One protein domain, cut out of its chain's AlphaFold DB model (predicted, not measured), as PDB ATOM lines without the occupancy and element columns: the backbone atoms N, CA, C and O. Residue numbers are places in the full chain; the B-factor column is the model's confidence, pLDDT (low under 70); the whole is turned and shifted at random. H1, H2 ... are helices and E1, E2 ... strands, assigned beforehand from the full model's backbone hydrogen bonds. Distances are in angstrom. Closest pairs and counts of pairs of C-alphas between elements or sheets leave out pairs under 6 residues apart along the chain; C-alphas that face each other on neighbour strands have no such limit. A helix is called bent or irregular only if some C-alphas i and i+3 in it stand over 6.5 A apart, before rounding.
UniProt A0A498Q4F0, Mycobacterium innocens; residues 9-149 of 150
ATOM      1  N   THR A   9      61.438  35.577  71.396       53.78
ATOM      2  CA  THR A   9      61.543  36.661  72.367       53.78
ATOM      3  C   THR A   9      60.267  36.824  73.186       53.78
ATOM      4  O   THR A   9      59.166  36.650  72.669       53.78
ATOM      5  N   ASP A  10      60.421  37.135  74.470       48.69
ATOM      6  CA  ASP A  10      59.350  37.607  75.350       48.69
ATOM      7  C   ASP A  10      59.797  38.939  75.959       48.69
ATOM      8  O   ASP A  10      60.890  39.030  76.527       48.69
ATOM      9  N   GLY A  11      59.025  40.004  75.739       52.28
ATOM     10  CA  GLY A  11      59.385  41.357  76.179       52.28
ATOM     11  C   GLY A  11      60.771  41.841  75.716       52.28
ATOM     12  O   GLY A  11      61.421  42.599  76.428       52.28
ATOM     13  N   GLY A  12      61.263  41.368  74.564       55.44
ATOM     14  CA  GLY A  12      62.596  41.702  74.038       55.44
ATOM     15  C   GLY A  12      63.752  40.827  74.550       55.44
ATOM     16  O   GLY A  12      64.890  41.033  74.136       55.44
ATOM     17  N   ARG A  13      63.492  39.826  75.402       50.81
ATOM     18  CA  ARG A  13      64.494  38.847  75.868       50.81
ATOM     19  C   ARG A  13      64.424  37.568  75.058       50.81
ATOM     20  O   ARG A  13      63.326  37.084  74.827       50.81
ATOM     21  N   ILE A  14      65.562  36.978  74.697       56.78
ATOM     22  CA  ILE A  14      65.595  35.667  74.036       56.78
ATOM     23  C   ILE A  14      65.165  34.594  75.047       56.78
ATOM     24  O   ILE A  14      65.875  34.327  76.011       56.78
ATOM     25  N   VAL A  15      63.999  33.987  74.824       53.44
ATOM     26  CA  VAL A  15      63.417  32.912  75.649       53.44
ATOM     27  C   VAL A  15      63.481  31.541  74.978       53.44
ATOM     28  O   VAL A  15      63.061  30.544  75.568       53.44
ATOM     29  N   GLY A  16      64.005  31.464  73.751       47.00
ATOM     30  CA  GLY A  16      64.387  30.174  73.201       47.00
ATOM     31  C   GLY A  16      65.123  30.194  71.870       47.00
ATOM     32  O   GLY A  16      64.823  31.007  71.005       47.00
ATOM     33  N   TRP A  17      66.079  29.279  71.740       47.41
ATOM     34  CA  TRP A  17      66.918  29.033  70.566       47.41
ATOM     35  C   TRP A  17      67.465  27.598  70.682       47.41
ATOM     36  O   TRP A  17      68.513  27.363  71.277       47.41
ATOM     37  N   GLY A  18      66.650  26.608  70.302       52.22
ATOM     38  CA  GLY A  18      66.853  25.183  70.634       52.22
ATOM     39  C   GLY A  18      66.528  24.811  72.099       52.22
ATOM     40  O   GLY A  18      65.828  23.831  72.345       52.22
ATOM     41  N   LEU A  19      66.913  25.628  73.087       45.84
ATOM     42  CA  LEU A  19      66.351  25.602  74.456       45.84
ATOM     43  C   LEU A  19      65.091  26.480  74.527       45.84
ATOM     44  O   LEU A  19      64.983  27.447  73.784       45.84
ATOM     45  N   THR A  20      64.119  26.156  75.377       45.75
ATOM     46  CA  THR A  20      62.824  26.857  75.500       45.75
ATOM     47  C   THR A  20      62.324  26.829  76.950       45.75
ATOM     48  O   THR A  20      62.766  26.010  77.750       45.75
ATOM     49  N   LEU A  21      61.397  27.721  77.311       43.62
ATOM     50  CA  LEU A  21      60.698  27.723  78.609       43.62
ATOM     51  C   LEU A  21      59.322  27.026  78.557       43.62
ATOM     52  O   LEU A  21      58.618  26.979  79.562       43.62
ATOM     53  N   ASN A  22      58.937  26.476  77.397       43.16
ATOM     54  CA  ASN A  22      57.641  25.827  77.158       43.16
ATOM     55  C   ASN A  22      57.835  24.501  76.372       43.16
ATOM     56  O   ASN A  22      58.548  24.538  75.361       43.16
ATOM     57  N   PRO A  23      57.290  23.347  76.823       61.41
ATOM     58  CA  PRO A  23      57.953  22.038  76.711       61.41
ATOM     59  C   PRO A  23      57.527  21.205  75.479       61.41
ATOM     60  O   PRO A  23      56.529  21.526  74.829       61.41
ATOM     61  N   PRO A  24      58.279  20.125  75.165       67.25
ATOM     62  CA  PRO A  24      57.951  18.848  75.821       67.25
ATOM     63  C   PRO A  24      59.083  18.194  76.638       67.25
ATOM     64  O   PRO A  24      58.777  17.358  77.486       67.25
ATOM     65  N   HIS A  25      60.354  18.565  76.457       80.94
ATOM     66  CA  HIS A  25      61.474  17.882  77.120       80.94
ATOM     67  C   HIS A  25      62.040  18.709  78.270       80.94
ATOM     68  O   HIS A  25      62.583  19.790  78.052       80.94
ATOM     69  N   ARG A  26      61.944  18.207  79.500       88.62
ATOM     70  CA  ARG A  26      62.618  18.813  80.648       88.62
ATOM     71  C   ARG A  26      64.104  18.493  80.582       88.62
ATOM     72  O   ARG A  26      64.473  17.338  80.415       88.62
ATOM     73  N   PHE A  27      64.929  19.516  80.761       89.88
ATOM     74  CA  PHE A  27      66.381  19.438  80.698       89.88
ATOM     75  C   PHE A  27      66.964  20.066  81.964       89.88
ATOM     76  O   PHE A  27      66.814  21.262  82.187       89.88
ATOM     77  N   THR A  28      67.588  19.269  82.825       92.81
ATOM     78  CA  THR A  28      68.165  19.747  84.088       92.81
ATOM     79  C   THR A  28      69.683  19.682  84.023       92.81
ATOM     80  O   THR A  28      70.243  18.599  83.877       92.81
ATOM     81  N   VAL A  29      70.344  20.827  84.173       92.81
ATOM     82  CA  VAL A  29      71.809  20.961  84.194       92.81
ATOM     83  C   VAL A  29      72.210  21.907  85.321       92.81
ATOM     84  O   VAL A  29      71.503  22.873  85.587       92.81
ATOM     85  N   TYR A  30      73.301  21.614  86.035       88.50
ATOM     86  CA  TYR A  30      73.734  22.386  87.215       88.50
ATOM     87  C   TYR A  30      72.633  22.614  88.274       88.50
ATOM     88  O   TYR A  30      72.604  23.633  88.952       88.50
ATOM     89  N   GLY A  31      71.672  21.691  88.399       86.44
ATOM     90  CA  GLY A  31      70.512  21.863  89.286       86.44
ATOM     91  C   GLY A  31      69.458  22.861  88.783       86.44
ATOM     92  O   GLY A  31      68.390  22.974  89.381       86.44
ATOM     93  N   HIS A  32      69.698  23.531  87.655       86.50
ATOM     94  CA  HIS A  32      68.736  24.404  86.998       86.50
ATOM     95  C   HIS A  32      67.861  23.613  86.035       86.50
ATOM     96  O   HIS A  32      68.341  22.858  85.188       86.50
ATOM     97  N   ARG A  33      66.549  23.812  86.155       88.50
ATOM     98  CA  ARG A  33      65.553  23.198  85.283       88.50
ATOM     99  C   ARG A  33      65.258  24.113  84.098       88.50
ATOM    100  O   ARG A  33      64.695  25.190  84.271       88.50
ATOM    101  N   LEU A  34      65.594  23.633  82.912       87.25
ATOM    102  CA  LEU A  34      65.337  24.229  81.606       87.25
ATOM    103  C   LEU A  34      64.440  23.286  80.784       87.25
ATOM    104  O   LEU A  34      64.037  22.217  81.260       87.25
ATOM    105  N   TYR A  35      64.142  23.658  79.539       82.12
ATOM    106  CA  TYR A  35      63.489  22.762  78.585       82.12
ATOM    107  C   TYR A  35      64.179  22.814  77.226       82.12
ATOM    108  O   TYR A  35      64.718  23.842  76.824       82.12
ATOM    109  N   ALA A  36      64.154  21.694  76.516       79.12
ATOM    110  CA  ALA A  36      64.647  21.584  75.151       79.12
ATOM    111  C   ALA A  36      63.472  21.442  74.176       79.12
ATOM    112  O   ALA A  36      62.402  20.938  74.539       79.12
ATOM    113  N   TRP A  37      63.656  21.912  72.943       69.31
ATOM    114  CA  TRP A  37      62.569  22.011  71.971       69.31
ATOM    115  C   TRP A  37      62.283  20.679  71.267       69.31
ATOM    116  O   TRP A  37      61.121  20.364  71.006       69.31
ATOM    117  N   CYS A  38      63.307  19.860  71.018       74.38
ATOM    118  CA  CYS A  38      63.144  18.493  70.527       74.38
ATOM    119  C   CYS A  38      64.075  17.498  71.230       74.38
ATOM    120  O   CYS A  38      65.004  17.878  71.943       74.38
ATOM    121  N   ALA A  39      63.851  16.202  71.010       80.94
ATOM    122  CA  ALA A  39      64.676  15.167  71.619       80.94
ATOM    123  C   ALA A  39      66.143  15.242  71.154       80.94
ATOM    124  O   ALA A  39      67.041  14.955  71.939       80.94
ATOM    125  N   ALA A  40      66.412  15.686  69.921       81.19
ATOM    126  CA  ALA A  40      67.783  15.864  69.434       81.19
ATOM    127  C   ALA A  40      68.546  16.933  70.236       81.19
ATOM    128  O   ALA A  40      69.700  16.720  70.600       81.19
ATOM    129  N   ASP A  41      67.883  18.037  70.586       82.62
ATOM    130  CA  ASP A  41      68.469  19.114  71.390       82.62
ATOM    131  C   ASP A  41      68.916  18.605  72.767       82.62
ATOM    132  O   ASP A  41      70.000  18.940  73.242       82.62
ATOM    133  N   THR A  42      68.117  17.724  73.383       87.31
ATOM    134  CA  THR A  42      68.458  17.111  74.680       87.31
ATOM    135  C   THR A  42      69.726  16.256  74.625       87.31
ATOM    136  O   THR A  42      70.410  16.124  75.636       87.31
ATOM    137  N   LEU A  43      70.051  15.704  73.451       88.19
ATOM    138  CA  LEU A  43      71.254  14.906  73.214       88.19
ATOM    139  C   LEU A  43      72.458  15.775  72.820       88.19
ATOM    140  O   LEU A  43      73.594  15.410  73.115       88.19
ATOM    141  N   ALA A  44      72.222  16.910  72.157       85.94
ATOM    142  CA  ALA A  44      73.266  17.799  71.654       85.94
ATOM    143  C   ALA A  44      73.826  18.734  72.730       85.94
ATOM    144  O   ALA A  44      75.043  18.840  72.894       85.94
ATOM    145  N   PHE A  45      72.943  19.410  73.473       87.25
ATOM    146  CA  PHE A  45      73.347  20.462  74.403       87.25
ATOM    147  C   PHE A  45      74.341  20.039  75.476       87.25
ATOM    148  O   PHE A  45      75.243  20.831  75.721       87.25
ATOM    149  N   PRO A  46      74.263  18.836  76.070       90.88
ATOM    150  CA  PRO A  46      75.242  18.374  77.049       90.88
ATOM    151  C   PRO A  46      76.683  18.472  76.545       90.88
ATOM    152  O   PRO A  46      77.546  18.952  77.271       90.88
ATOM    153  N   ALA A  47      76.943  18.096  75.287       87.38
ATOM    154  CA  ALA A  47      78.278  18.218  74.704       87.38
ATOM    155  C   ALA A  47      78.662  19.681  74.432       87.38
ATOM    156  O   ALA A  47      79.799  20.054  74.674       87.38
ATOM    157  N   ILE A  48      77.715  20.510  73.974       86.56
ATOM    158  CA  ILE A  48      77.951  21.935  73.675       86.56
ATOM    159  C   ILE A  48      78.288  22.727  74.945       86.56
ATOM    160  O   ILE A  48      79.155  23.591  74.924       86.56
ATOM    161  N   ILE A  49      77.590  22.452  76.046       88.75
ATOM    162  CA  ILE A  49      77.806  23.124  77.336       88.75
ATOM    163  C   ILE A  49      78.861  22.415  78.194       88.75
ATOM    164  O   ILE A  49      79.101  22.842  79.319       88.75
ATOM    165  N   GLU A  50      79.419  21.309  77.693       90.12
ATOM    166  CA  GLU A  50      80.375  20.431  78.372       90.12
ATOM    167  C   GLU A  50      79.919  19.966  79.762       90.12
ATOM    168  O   GLU A  50      80.715  19.838  80.692       90.12
ATOM    169  N   GLN A  51      78.622  19.694  79.930       93.00
ATOM    170  CA  GLN A  51      78.055  19.260  81.208       93.00
ATOM    171  C   GLN A  51      77.054  18.139  81.061       93.00
ATOM    172  O   GLN A  51      76.323  18.038  80.078       93.00
ATOM    173  N   ARG A  52      76.973  17.318  82.111       94.62
ATOM    174  CA  ARG A  52      75.925  16.308  82.207       94.62
ATOM    175  C   ARG A  52      74.554  16.964  82.356       94.62
ATOM    176  O   ARG A  52      74.407  17.935  83.101       94.62
ATOM    177  N   ALA A  53      73.547  16.375  81.728       94.81
ATOM    178  CA  ALA A  53      72.166  16.808  81.886       94.81
ATOM    179  C   ALA A  53      71.228  15.631  82.131       94.81
ATOM    180  O   ALA A  53      71.380  14.570  81.527       94.81
ATOM    181  N   LEU A  54      70.240  15.848  82.999       95.31
ATOM    182  CA  LEU A  54      69.118  14.934  83.181       95.31
ATOM    183  C   LEU A  54      67.972  15.369  82.276       95.31
ATOM    184  O   LEU A  54      67.561  16.532  82.292       95.31
ATOM    185  N   VAL A  55      67.437  14.422  81.524       94.25
ATOM    186  CA  VAL A  55      66.355  14.644  80.575       94.25
ATOM    187  C   VAL A  55      65.143  13.849  81.028       94.25
ATOM    188  O   VAL A  55      65.240  12.651  81.278       94.25
ATOM    189  N   GLU A  56      63.991  14.509  81.102       92.94
ATOM    190  CA  GLU A  56      62.700  13.850  81.297       92.94
ATOM    191  C   GLU A  56      61.763  14.254  80.159       92.94
ATOM    192  O   GLU A  56      61.529  15.438  79.911       92.94
ATOM    193  N   SER A  57      61.214  13.267  79.461       89.94
ATOM    194  CA  SER A  57      60.342  13.471  78.312       89.94
ATOM    195  C   SER A  57      59.125  12.559  78.395       89.94
ATOM    196  O   SER A  57      59.290  11.343  78.430       89.94
ATOM    197  N   PRO A  58      57.892  13.084  78.359       88.88
ATOM    198  CA  PRO A  58      56.718  12.234  78.253       88.88
ATOM    199  C   PRO A  58      56.665  11.583  76.867       88.88
ATOM    200  O   PRO A  58      56.836  12.257  75.850       88.88
ATOM    201  N   CYS A  59      56.387  10.281  76.819       88.06
ATOM    202  CA  CYS A  59      56.055   9.601  75.576       88.06
ATOM    203  C   CYS A  59      54.767  10.212  74.989       88.06
ATOM    204  O   CYS A  59      53.770  10.306  75.713       88.06
ATOM    205  N   PRO A  60      54.742  10.608  73.701       84.00
ATOM    206  CA  PRO A  60      53.546  11.182  73.081       84.00
ATOM    207  C   PRO A  60      52.334  10.245  73.123       84.00
ATOM    208  O   PRO A  60      51.218  10.706  73.346       84.00
ATOM    209  N   THR A  61      52.572   8.942  72.964       85.62
ATOM    210  CA  THR A  61      51.532   7.911  72.847       85.62
ATOM    211  C   THR A  61      51.064   7.413  74.211       85.62
ATOM    212  O   THR A  61      49.882   7.468  74.527       85.62
ATOM    213  N   THR A  62      51.991   6.951  75.056       88.06
ATOM    214  CA  THR A  62      51.644   6.285  76.325       88.06
ATOM    215  C   THR A  62      51.669   7.217  77.528       88.06
ATOM    216  O   THR A  62      51.266   6.823  78.618       88.06
ATOM    217  N   ARG A  63      52.200   8.439  77.372       89.06
ATOM    218  CA  ARG A  63      52.468   9.405  78.456       89.06
ATOM    219  C   ARG A  63      53.467   8.922  79.518       89.06
ATOM    220  O   ARG A  63      53.828   9.703  80.395       89.06
ATOM    221  N   THR A  64      53.988   7.697  79.407       91.25
ATOM    222  CA  THR A  64      55.104   7.190  80.216       91.25
ATOM    223  C   THR A  64      56.287   8.145  80.108       91.25
ATOM    224  O   THR A  64      56.676   8.533  79.007       91.25
ATOM    225  N   THR A  65      56.859   8.543  81.243       93.25
ATOM    226  CA  THR A  65      58.029   9.429  81.245       93.25
ATOM    227  C   THR A  65      59.275   8.632  80.888       93.25
ATOM    228  O   THR A  65      59.634   7.706  81.607       93.25
ATOM    229  N   VAL A  66      59.925   9.023  79.795       94.19
ATOM    230  CA  VAL A  66      61.276   8.599  79.434       94.19
ATOM    231  C   VAL A  66      62.268   9.485  80.179       94.19
ATOM    232  O   VAL A  66      62.193  10.712  80.079       94.19
ATOM    233  N   ARG A  67      63.183   8.874  80.923       96.00
ATOM    234  CA  ARG A  67      64.273   9.520  81.651       96.00
ATOM    235  C   ARG A  67      65.603   9.046  81.101       96.00
ATOM    236  O   ARG A  67      65.737   7.883  80.742       96.00
ATOM    237  N   LEU A  68      66.560   9.957  81.010       95.81
ATOM    238  CA  LEU A  68      67.936   9.633  80.661       95.81
ATOM    239  C   LEU A  68      68.895  10.682  81.213       95.81
ATOM    240  O   LEU A  68      68.550  11.859  81.332       95.81
ATOM    241  N   THR A  69      70.123  10.258  81.468       96.00
ATOM    242  CA  THR A  69      71.262  11.139  81.701       96.00
ATOM    243  C   THR A  69      72.088  11.195  80.424       96.00
ATOM    244  O   THR A  69      72.417  10.166  79.844       96.00
ATOM    245  N   VAL A  70      72.461  12.388  79.973       94.25
ATOM    246  CA  VAL A  70      73.416  12.548  78.873       94.25
ATOM    247  C   VAL A  70      74.700  13.120  79.447       94.25
ATOM    248  O   VAL A  70      74.698  14.198  80.041       94.25
ATOM    249  N   VAL A  71      75.793  12.385  79.286       92.75
ATOM    250  CA  VAL A  71      77.128  12.725  79.777       92.75
ATOM    251  C   VAL A  71      78.029  13.003  78.569       92.75
ATOM    252  O   VAL A  71      78.128  12.141  77.699       92.75
ATOM    253  N   PRO A  72      78.728  14.148  78.493       86.81
ATOM    254  CA  PRO A  72      79.540  14.500  77.320       86.81
ATOM    255  C   PRO A  72      80.599  13.451  76.954       86.81
ATOM    256  O   PRO A  72      80.793  13.140  75.784       86.81
ATOM    257  N   ALA A  73      81.257  12.873  77.965       83.94
ATOM    258  CA  ALA A  73      82.343  11.915  77.769       83.94
ATOM    259  C   ALA A  73      81.861  10.512  77.360       83.94
ATOM    260  O   ALA A  73      82.517   9.842  76.562       83.94
ATOM    261  N   THR A  74      80.733  10.050  77.908       86.69
ATOM    262  CA  THR A  74      80.294   8.645  77.797       86.69
ATOM    263  C   THR A  74      78.995   8.458  77.018       86.69
ATOM    264  O   THR A  74      78.676   7.337  76.640       86.69
ATOM    265  N   GLY A  75      78.254   9.531  76.744       89.50
ATOM    266  CA  GLY A  75      76.973   9.499  76.049       89.50
ATOM    267  C   GLY A  75      75.778   9.277  76.972       89.50
ATOM    268  O   GLY A  75      75.699   9.857  78.054       89.50
ATOM    269  N   VAL A  76      74.807   8.487  76.514       93.31
ATOM    270  CA  VAL A  76      73.545   8.248  77.232       93.31
ATOM    271  C   VAL A  76      73.741   7.219  78.351       93.31
ATOM    272  O   VAL A  76      74.286   6.144  78.120       93.31
ATOM    273  N   ALA A  77      73.247   7.536  79.543       93.81
ATOM    274  CA  ALA A  77      73.214   6.695  80.736       93.81
ATOM    275  C   ALA A  77      71.821   6.756  81.397       93.81
ATOM    276  O   ALA A  77      71.003   7.606  81.040       93.81
ATOM    277  N   ASP A  78      71.554   5.857  82.349       94.62
ATOM    278  CA  ASP A  78      70.327   5.829  83.169       94.62
ATOM    279  C   ASP A  78      69.019   5.906  82.353       94.62
ATOM    280  O   ASP A  78      68.080   6.618  82.710       94.62
ATOM    281  N   LEU A  79      68.981   5.225  81.201       95.75
ATOM    282  CA  LEU A  79      67.833   5.259  80.299       95.75
ATOM    283  C   LEU A  79      66.678   4.414  80.846       95.75
ATOM    284  O   LEU A  79      66.766   3.187  80.906       95.75
ATOM    285  N   GLU A  80      65.558   5.066  81.140       95.38
ATOM    286  CA  GLU A  80      64.339   4.431  81.634       95.38
ATOM    287  C   GLU A  80      63.095   4.955  80.899       95.38
ATOM    288  O   GLU A  80      62.848   6.157  80.908       95.38
ATOM    289  N   PRO A  81      62.255   4.094  80.301       94.50
ATOM    290  CA  PRO A  81      62.455   2.657  80.133       94.50
ATOM    291  C   PRO A  81      63.649   2.341  79.222       94.50
ATOM    292  O   PRO A  81      63.896   3.058  78.256       94.50
ATOM    293  N   ALA A  82      64.338   1.222  79.463       93.94
ATOM    294  CA  ALA A  82      65.461   0.788  78.620       93.94
ATOM    295  C   ALA A  82      65.053   0.513  77.156       93.94
ATOM    296  O   ALA A  82      65.880   0.570  76.250       93.94
ATOM    297  N   SER A  83      63.764   0.248  76.915       94.44
ATOM    298  CA  SER A  83      63.169   0.087  75.586       94.44
ATOM    299  C   SER A  83      62.934   1.403  74.843       94.44
ATOM    300  O   SER A  83      62.410   1.373  73.730       94.44
ATOM    301  N   ALA A  84      63.245   2.553  75.446       94.50
ATOM    302  CA  ALA A  84      62.932   3.837  74.853       94.50
ATOM    303  C   ALA A  84      63.610   4.016  73.487       94.50
ATOM    304  O   ALA A  84      64.780   3.676  73.272       94.50
ATOM    305  N   VAL A  85      62.855   4.596  72.559       94.12
ATOM    306  CA  VAL A  85      63.295   4.884  71.193       94.12
ATOM    307  C   VAL A  85      63.103   6.357  70.877       94.12
ATOM    308  O   VAL A  85      62.262   7.038  71.462       94.12
ATOM    309  N   ILE A  86      63.879   6.856  69.928       90.56
ATOM    310  CA  ILE A  86      63.774   8.216  69.413       90.56
ATOM    311  C   ILE A  86      63.371   8.177  67.945       90.56
ATOM    312  O   ILE A  86      63.904   7.388  67.159       90.56
ATOM    313  N   SER A  87      62.417   9.025  67.572       86.44
ATOM    314  CA  SER A  87      62.051   9.203  66.174       86.44
ATOM    315  C   SER A  87      63.023  10.133  65.463       86.44
ATOM    316  O   SER A  87      63.425  11.171  65.978       86.44
ATOM    317  N   ILE A  88      63.390   9.758  64.243       78.69
ATOM    318  CA  ILE A  88      64.271  10.513  63.364       78.69
ATOM    319  C   ILE A  88      63.546  10.678  62.038       78.69
ATOM    320  O   ILE A  88      63.416   9.735  61.254       78.69
ATOM    321  N   SER A  89      63.092  11.894  61.761       68.88
ATOM    322  CA  SER A  89      62.544  12.232  60.451       68.88
ATOM    323  C   SER A  89      63.679  12.600  59.494       68.88
ATOM    324  O   SER A  89      64.461  13.510  59.774       68.88
ATOM    325  N   ARG A  90      63.772  11.928  58.336       55.28
ATOM    326  CA  ARG A  90      64.657  12.344  57.228       55.28
ATOM    327  C   ARG A  90      64.014  13.473  56.432       55.28
ATOM    328  O   ARG A  90      63.889  13.405  55.213       55.28
ATOM    329  N   SER A  91      63.580  14.520  57.111       45.75
ATOM    330  CA  SER A  91      63.028  15.672  56.424       45.75
ATOM    331  C   SER A  91      64.160  16.595  55.979       45.75
ATOM    332  O   SER A  91      64.568  17.512  56.688       45.75
ATOM    333  N   ARG A  92      64.709  16.347  54.783       39.72
ATOM    334  CA  ARG A  92      65.536  17.341  54.089       39.72
ATOM    335  C   ARG A  92      64.582  18.413  53.559       39.72
ATOM    336  O   ARG A  92      64.169  18.335  52.411       39.72
ATOM    337  N   ARG A  93      64.222  19.371  54.422       39.72
ATOM    338  CA  ARG A  93      63.208  20.417  54.187       39.72
ATOM    339  C   ARG A  93      61.817  19.846  53.885       39.72
ATOM    340  O   ARG A  93      61.425  19.731  52.729       39.72
ATOM    341  N   ALA A  94      61.026  19.570  54.914       35.19
ATOM    342  CA  ALA A  94      59.582  19.519  54.721       35.19
ATOM    343  C   ALA A  94      59.140  20.942  54.385       35.19
ATOM    344  O   ALA A  94      59.621  21.912  54.977       35.19
ATOM    345  N   GLY A  95      58.233  21.084  53.424       37.28
ATOM    346  CA  GLY A  95      57.492  22.330  53.266       37.28
ATOM    347  C   GLY A  95      56.817  22.741  54.587       37.28
ATOM    348  O   GLY A  95      56.793  21.960  55.543       37.28
ATOM    349  N   PRO A  96      56.283  23.968  54.671       37.50
ATOM    350  CA  PRO A  96      55.664  24.469  55.891       37.50
ATOM    351  C   PRO A  96      54.495  23.560  56.302       37.50
ATOM    352  O   PRO A  96      53.421  23.615  55.714       37.50
ATOM    353  N   GLN A  97      54.714  22.702  57.299       40.56
ATOM    354  CA  GLN A  97      53.647  21.974  57.979       40.56
ATOM    355  C   GLN A  97      53.201  22.788  59.198       40.56
ATOM    356  O   GLN A  97      54.051  23.371  59.881       40.56
ATOM    357  N   PRO A  98      51.899  22.816  59.522       37.53
ATOM    358  CA  PRO A  98      51.420  23.402  60.766       37.53
ATOM    359  C   PRO A  98      52.142  22.753  61.957       37.53
ATOM    360  O   PRO A  98      52.065  21.546  62.153       37.53
ATOM    361  N   GLY A  99      52.908  23.541  62.715       41.56
ATOM    362  CA  GLY A  99      53.719  23.056  63.843       41.56
ATOM    363  C   GLY A  99      55.167  22.669  63.507       41.56
ATOM    364  O   GLY A  99      56.001  22.671  64.410       41.56
ATOM    365  N   ALA A 100      55.517  22.447  62.235       38.84
ATOM    366  CA  ALA A 100      56.904  22.255  61.813       38.84
ATOM    367  C   ALA A 100      57.540  23.610  61.479       38.84
ATOM    368  O   ALA A 100      57.280  24.207  60.433       38.84
ATOM    369  N   ARG A 101      58.403  24.113  62.364       45.91
ATOM    370  CA  ARG A 101      59.233  25.287  62.058       45.91
ATOM    371  C   ARG A 101      60.564  24.804  61.478       45.91
ATOM    372  O   ARG A 101      61.184  23.908  62.034       45.91
ATOM    373  N   HIS A 102      60.955  25.368  60.333       41.06
ATOM    374  CA  HIS A 102      62.100  24.966  59.490       41.06
ATOM    375  C   HIS A 102      61.962  23.659  58.696       41.06
ATOM    376  O   HIS A 102      62.955  23.155  58.171       41.06
ATOM    377  N   GLY A 103      60.757  23.095  58.563       39.03
ATOM    378  CA  GLY A 103      60.593  21.856  57.797       39.03
ATOM    379  C   GLY A 103      61.279  20.640  58.425       39.03
ATOM    380  O   GLY A 103      61.419  19.608  57.771       39.03
ATOM    381  N   LEU A 104      61.724  20.752  59.676       41.78
ATOM    382  CA  LEU A 104      62.217  19.650  60.485       41.78
ATOM    383  C   LEU A 104      61.091  19.256  61.431       41.78
ATOM    384  O   LEU A 104      60.581  20.083  62.187       41.78
ATOM    385  N   GLN A 105      60.670  17.999  61.353       51.47
ATOM    386  CA  GLN A 105      59.760  17.469  62.353       51.47
ATOM    387  C   GLN A 105      60.533  17.221  63.655       51.47
ATOM    388  O   GLN A 105      61.608  16.613  63.591       51.47
ATOM    389  N   PRO A 106      60.024  17.676  64.817       63.28
ATOM    390  CA  PRO A 106      60.695  17.471  66.093       63.28
ATOM    391  C   PRO A 106      60.884  15.977  66.360       63.28
ATOM    392  O   PRO A 106      59.926  15.202  66.328       63.28
ATOM    393  N   TRP A 107      62.123  15.566  66.631       73.50
ATOM    394  CA  TRP A 107      62.400  14.216  67.119       73.50
ATOM    395  C   TRP A 107      61.695  14.039  68.465       73.50
ATOM    396  O   TRP A 107      61.768  14.926  69.318       73.50
ATOM    397  N   SER A 108      61.008  12.915  68.645       83.38
ATOM    398  CA  SER A 108      60.237  12.594  69.850       83.38
ATOM    399  C   SER A 108      60.799  11.348  70.527       83.38
ATOM    400  O   SER A 108      61.264  10.433  69.848       83.38
ATOM    401  N   LEU A 109      60.738  11.304  71.860       88.69
ATOM    402  CA  LEU A 109      61.083  10.120  72.652       88.69
ATOM    403  C   LEU A 109      59.827   9.288  72.918       88.69
ATOM    404  O   LEU A 109      58.836   9.804  73.432       88.69
ATOM    405  N   PHE A 110      59.885   8.001  72.603       91.00
ATOM    406  CA  PHE A 110      58.838   7.025  72.883       91.00
ATOM    407  C   PHE A 110      59.329   6.017  73.916       91.00
ATOM    408  O   PHE A 110      60.509   5.680  73.948       91.00
ATOM    409  N   ALA A 111      58.419   5.521  74.753       93.38
ATOM    410  CA  ALA A 111      58.752   4.568  75.811       93.38
ATOM    411  C   ALA A 111      59.159   3.179  75.276       93.38
ATOM    412  O   ALA A 111      59.895   2.450  75.942       93.38
ATOM    413  N   SER A 112      58.696   2.820  74.078       94.19
ATOM    414  CA  SER A 112      58.987   1.550  73.410       94.19
ATOM    415  C   SER A 112      58.846   1.677  71.886       94.19
ATOM    416  O   SER A 112      58.240   2.646  71.413       94.19
ATOM    417  N   PRO A 113      59.358   0.704  71.102       92.25
ATOM    418  CA  PRO A 113      59.089   0.620  69.666       92.25
ATOM    419  C   PRO A 113      57.589   0.565  69.351       92.25
ATOM    420  O   PRO A 113      57.130   1.281  68.464       92.25
ATOM    421  N   ASP A 114      56.815  -0.200  70.128       92.88
ATOM    422  CA  ASP A 114      55.363  -0.328  69.949       92.88
ATOM    423  C   ASP A 114      54.647   1.013  70.123       92.88
ATOM    424  O   ASP A 114      53.772   1.362  69.333       92.88
ATOM    425  N   ALA A 115      55.076   1.820  71.102       89.56
ATOM    426  CA  ALA A 115      54.540   3.162  71.317       89.56
ATOM    427  C   ALA A 115      54.826   4.115  70.142       89.56
ATOM    428  O   ALA A 115      54.147   5.132  70.006       89.56
ATOM    429  N   ALA A 116      55.819   3.809  69.305       88.31
ATOM    430  CA  ALA A 116      56.179   4.595  68.131       88.31
ATOM    431  C   ALA A 116      55.571   4.058  66.818       88.31
ATOM    432  O   ALA A 116      55.796   4.655  65.764       88.31
ATOM    433  N   SER A 117      54.810   2.959  66.856       87.62
ATOM    434  CA  SER A 117      54.243   2.311  65.661       87.62
ATOM    435  C   SER A 117      53.321   3.236  64.858       87.62
ATOM    436  O   SER A 117      53.539   3.431  63.662       87.62
ATOM    437  N   ASP A 118      52.365   3.895  65.515       82.44
ATOM    438  CA  ASP A 118      51.463   4.861  64.875       82.44
ATOM    439  C   ASP A 118      52.228   6.019  64.226       82.44
ATOM    440  O   ASP A 118      51.882   6.473  63.131       82.44
ATOM    441  N   TRP A 119      53.308   6.471  64.874       83.62
ATOM    442  CA  TRP A 119      54.186   7.503  64.328       83.62
ATOM    443  C   TRP A 119      54.876   7.005  63.050       83.62
ATOM    444  O   TRP A 119      54.881   7.708  62.046       83.62
ATOM    445  N   LEU A 120      55.400   5.777  63.025       83.88
ATOM    446  CA  LEU A 120      56.009   5.210  61.815       83.88
ATOM    447  C   LEU A 120      55.020   5.110  60.646       83.88
ATOM    448  O   LEU A 120      55.389   5.438  59.519       83.88
ATOM    449  N   THR A 121      53.766   4.729  60.901       83.75
ATOM    450  CA  THR A 121      52.721   4.690  59.864       83.75
ATOM    451  C   THR A 121      52.430   6.087  59.302       83.75
ATOM    452  O   THR A 121      52.237   6.247  58.097       83.75
ATOM    453  N   GLN A 122      52.445   7.118  60.152       77.31
ATOM    454  CA  GLN A 122      52.236   8.517  59.749       77.31
ATOM    455  C   GLN A 122      53.476   9.158  59.103       77.31
ATOM    456  O   GLN A 122      53.366  10.179  58.418       77.31
ATOM    457  N   HIS A 123      54.656   8.559  59.280       76.62
ATOM    458  CA  HIS A 123      55.930   9.061  58.772       76.62
ATOM    459  C   HIS A 123      56.694   7.979  57.988       76.62
ATOM    460  O   HIS A 123      57.722   7.496  58.463       76.62
ATOM    461  N   PRO A 124      56.282   7.663  56.740       76.25
ATOM    462  CA  PRO A 124      56.862   6.565  55.951       76.25
ATOM    463  C   PRO A 124      58.361   6.710  55.644       76.25
ATOM    464  O   PRO A 124      59.042   5.734  55.344       76.25
ATOM    465  N   THR A 125      58.890   7.937  55.686       76.50
ATOM    466  CA  THR A 125      60.322   8.246  55.501       76.50
ATOM    467  C   THR A 125      61.069   8.453  56.823       76.50
ATOM    468  O   THR A 125      62.278   8.717  56.835       76.50
ATOM    469  N   GLY A 126      60.347   8.382  57.939       79.94
ATOM    470  CA  GLY A 126      60.880   8.411  59.289       79.94
ATOM    471  C   GLY A 126      61.446   7.055  59.692       79.94
ATOM    472  O   GLY A 126      61.147   6.018  59.111       79.94
ATOM    473  N   ARG A 127      62.294   7.072  60.713       86.19
ATOM    474  CA  ARG A 127      62.789   5.866  61.377       86.19
ATOM    475  C   ARG A 127      62.743   6.068  62.878       86.19
ATOM    476  O   ARG A 127      62.844   7.200  63.344       86.19
ATOM    477  N   VAL A 128      62.654   4.980  63.622       89.44
ATOM    478  CA  VAL A 128      62.836   4.976  65.075       89.44
ATOM    479  C   VAL A 128      64.082   4.172  65.393       89.44
ATOM    480  O   VAL A 128      64.341   3.155  64.752       89.44
ATOM    481  N   LEU A 129      64.882   4.651  66.336       91.31
ATOM    482  CA  LEU A 129      66.089   3.965  66.787       91.31
ATOM    483  C   LEU A 129      66.097   3.902  68.314       91.31
ATOM    484  O   LEU A 129      65.591   4.830  68.948       91.31
ATOM    485  N   PRO A 130      66.717   2.872  68.918       93.75
ATOM    486  CA  PRO A 130      67.073   2.917  70.331       93.75
ATOM    487  C   PRO A 130      67.841   4.204  70.645       93.75
ATOM    488  O   PRO A 130      68.689   4.629  69.855       93.75
ATOM    489  N   VAL A 131      67.555   4.825  71.791       92.00
ATOM    490  CA  VAL A 131      68.121   6.142  72.141       92.00
ATOM    491  C   VAL A 131      69.655   6.137  72.119       92.00
ATOM    492  O   VAL A 131      70.256   7.048  71.555       92.00
ATOM    493  N   ALA A 132      70.289   5.086  72.648       88.69
ATOM    494  CA  ALA A 132      71.746   4.939  72.621       88.69
ATOM    495  C   ALA A 132      72.300   4.873  71.183       88.69
ATOM    496  O   ALA A 132      73.193   5.635  70.825       88.69
ATOM    497  N   ALA A 133      71.697   4.049  70.320       89.38
ATOM    498  CA  ALA A 133      72.114   3.919  68.922       89.38
ATOM    499  C   ALA A 133      71.937   5.230  68.133       89.38
ATOM    500  O   ALA A 133      72.751   5.571  67.272       89.38
ATOM    501  N   ALA A 134      70.881   5.991  68.427       88.06
ATOM    502  CA  ALA A 134      70.678   7.304  67.832       88.06
ATOM    503  C   ALA A 134      71.737   8.316  68.285       88.06
ATOM    504  O   ALA A 134      72.227   9.083  67.454       88.06
ATOM    505  N   TYR A 135      72.112   8.299  69.568       87.88
ATOM    506  CA  TYR A 135      73.191   9.132  70.093       87.88
ATOM    507  C   TYR A 135      74.527   8.804  69.420       87.88
ATOM    508  O   TYR A 135      75.205   9.710  68.938       87.88
ATOM    509  N   ASP A 136      74.864   7.520  69.283       87.94
ATOM    510  CA  ASP A 136      76.085   7.084  68.601       87.94
ATOM    511  C   ASP A 136      76.128   7.527  67.138       87.94
ATOM    512  O   ASP A 136      77.174   7.955  66.647       87.94
ATOM    513  N   GLN A 137      74.986   7.493  66.442       85.06
ATOM    514  CA  GLN A 137      74.893   7.999  65.075       85.06
ATOM    515  C   GLN A 137      75.008   9.535  65.007       85.06
ATOM    516  O   GLN A 137      75.507  10.075  64.015       85.06
ATOM    517  N   PHE A 138      74.528  10.245  66.026       82.31
ATOM    518  CA  PHE A 138      74.507  11.706  66.069       82.31
ATOM    519  C   PHE A 138      75.851  12.314  66.502       82.31
ATOM    520  O   PHE A 138      76.272  13.334  65.951       82.31
ATOM    521  N   ARG A 139      76.569  11.664  67.424       84.25
ATOM    522  CA  ARG A 139      77.814  12.160  68.031       84.25
ATOM    523  C   ARG A 139      78.891  12.588  67.016       84.25
ATOM    524  O   ARG A 139      79.436  13.674  67.185       84.25
ATOM    525  N   PRO A 140      79.186  11.848  65.928       82.19
ATOM    526  CA  PRO A 140      80.179  12.288  64.944       82.19
ATOM    527  C   PRO A 140      79.793  13.581  64.216       82.19
ATOM    528  O   PRO A 140      80.665  14.363  63.844       82.19
ATOM    529  N   ILE A 141      78.494  13.809  63.992       79.56
ATOM    530  CA  ILE A 141      77.990  15.037  63.362       79.56
ATOM    531  C   ILE A 141      78.157  16.203  64.334       79.56
ATOM    532  O   ILE A 141      78.685  17.242  63.950       79.56
ATOM    533  N   LEU A 142      77.763  16.000  65.593       78.12
ATOM    534  CA  LEU A 142      77.917  16.984  66.662       78.12
ATOM    535  C   LEU A 142      79.383  17.392  66.850       78.12
ATOM    536  O   LEU A 142      79.688  18.579  66.843       78.12
ATOM    537  N   ASN A 143      80.301  16.427  66.905       80.75
ATOM    538  CA  ASN A 143      81.731  16.699  67.058       80.75
ATOM    539  C   ASN A 143      82.300  17.520  65.893       80.75
ATOM    540  O   ASN A 143      83.117  18.406  66.113       80.75
ATOM    541  N   ARG A 144      81.859  17.268  64.651       77.06
ATOM    542  CA  ARG A 144      82.265  18.087  63.494       77.06
ATOM    543  C   ARG A 144      81.731  19.512  63.577       77.06
ATOM    544  O   ARG A 144      82.421  20.431  63.162       77.06
ATOM    545  N   LEU A 145      80.507  19.697  64.075       70.94
ATOM    546  CA  LEU A 145      79.935  21.032  64.267       70.94
ATOM    547  C   LEU A 145      80.698  21.818  65.336       70.94
ATOM    548  O   LEU A 145      80.947  22.999  65.135       70.94
ATOM    549  N   LEU A 146      81.100  21.154  66.421       75.62
ATOM    550  CA  LEU A 146      81.909  21.758  67.479       75.62
ATOM    551  C   LEU A 146      83.325  22.104  66.994       75.62
ATOM    552  O   LEU A 146      83.796  23.203  67.247       75.62
ATOM    553  N   ALA A 147      83.970  21.213  66.235       74.19
ATOM    554  CA  ALA A 147      85.324  21.433  65.717       74.19
ATOM    555  C   ALA A 147      85.416  22.516  64.624       74.19
ATOM    556  O   ALA A 147      86.466  23.115  64.447       74.19
ATOM    557  N   ASN A 148      84.334  22.761  63.879       63.03
ATOM    558  CA  ASN A 148      84.281  23.797  62.838       63.03
ATOM    559  C   ASN A 148      83.767  25.154  63.363       63.03
ATOM    560  O   ASN A 148      83.498  26.048  62.563       63.03
ATOM    561  N   GLY A 149      83.525  25.267  64.673       53.12
ATOM    562  CA  GLY A 149      83.071  26.489  65.337       53.12
ATOM    563  C   GLY A 149      84.200  27.378  65.867       53.12
ATOM    564  O   GLY A 149      83.889  28.398  66.480       53.12
TER     565      GLY A 149
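Overview. This is residues 9 to 149 of the 150 residues of a protein of Mycobacterium innocens (UniProt A0A498Q4F0). A strongly twisted five-strand sheet curls round helix H1, and the first part of H3 covers the same face at the E6 edge. Beside this body is a two-strand ribbon, E7 and E8, with H2 packed on it; residues 10 to 15 stick out as a free arm. The printed part has 141 residues, with named elements in the order E1 E2 E3 H1 E4 E5 E6 E7 H2 E8 H3, of mixed class, helices and strands. The large sheet has the order E3 E2 E4 E5 E6, all antiparallel. The whole is compact, with a radius of gyration of the C-alphas of 14.8 A and spans of 37 by 35 by 31 A.

Along the chain. E1, residues 13 to 17, begins at C-alpha 13 (64.494, 38.847, 75.868). E2 is residues 25 to 29, E3 residues 32 to 36, and H1 residues 39 to 48, 15.0 A long. E4 is residues 53 to 58, 16.5 A; E5 residues 65 to 71, 19.4 A; E6 residues 75 to 80; E7 residues 85 to 89. H2 is residues 114 to 122, E8 residues 126 to 130. H3, residues 131 to 147, 23.9 A, ends at C-alpha 147 (85.324, 21.433, 65.717). H2 is irregular, with C-alphas 115 and 118 7.3 A apart; H1 and H3 are only just irregular, with C-alphas 43 and 46 6.53 A apart and C-alphas 137 and 140 6.8 A apart. H3 has a kink of 39 degrees near residue 138.

Arrangement. In the large sheet, N 34 and O 27 of the hairpin E2 and E3 are within hydrogen-bond range at 2.8 A, and so are N 26 and O 56 of the antiparallel neighbours E2 and E4, at 2.8 A. E4, E5 and E6 form a meander, each the antiparallel neighbour of the one before, with N 55 and O 68 at 2.8 A and N 69 and O 77 at 2.8 A. E3, H1 and E4 form a split strand-helix-strand unit, two strands running the same way with E2 between them, its crossover right-handed. H1 and H3 are on the same face of the sheet. They only just touch, with 3 pairs of C-alphas within 8 A, the closest those of Leu 43 and Tyr 135 at 6.8 A, at a steep tilt of 45 degrees, the same way. The closest C-alphas of E6 and H3 are those of Val 76 and Ala 132, 6.0 A. E7 and E8 are antiparallel, with N 86 and O 129 at 2.8 A. The closest C-alphas of H2 and E8 are those of Leu 120 and Gly 126, 6.4 A. H2 and H3 are apart. E1 pairs with no named strand. O i to N i+4 pairs are within hydrogen-bond range in 4 of 6 for H1, 3 of 5 for H2 and 11 of 13 for H3.

Size, cuts and confidence. The two C-alphas farthest apart, of Gly 12 and Asp 114, are 42.8 A apart. The printed part has no cut. The link from E7 to H2, residues 90 to 113, is long. Mean pLDDT of the printed part is 77.3; residues 9 to 24, 37, 89 to 106 and 148 to 149 are under 70.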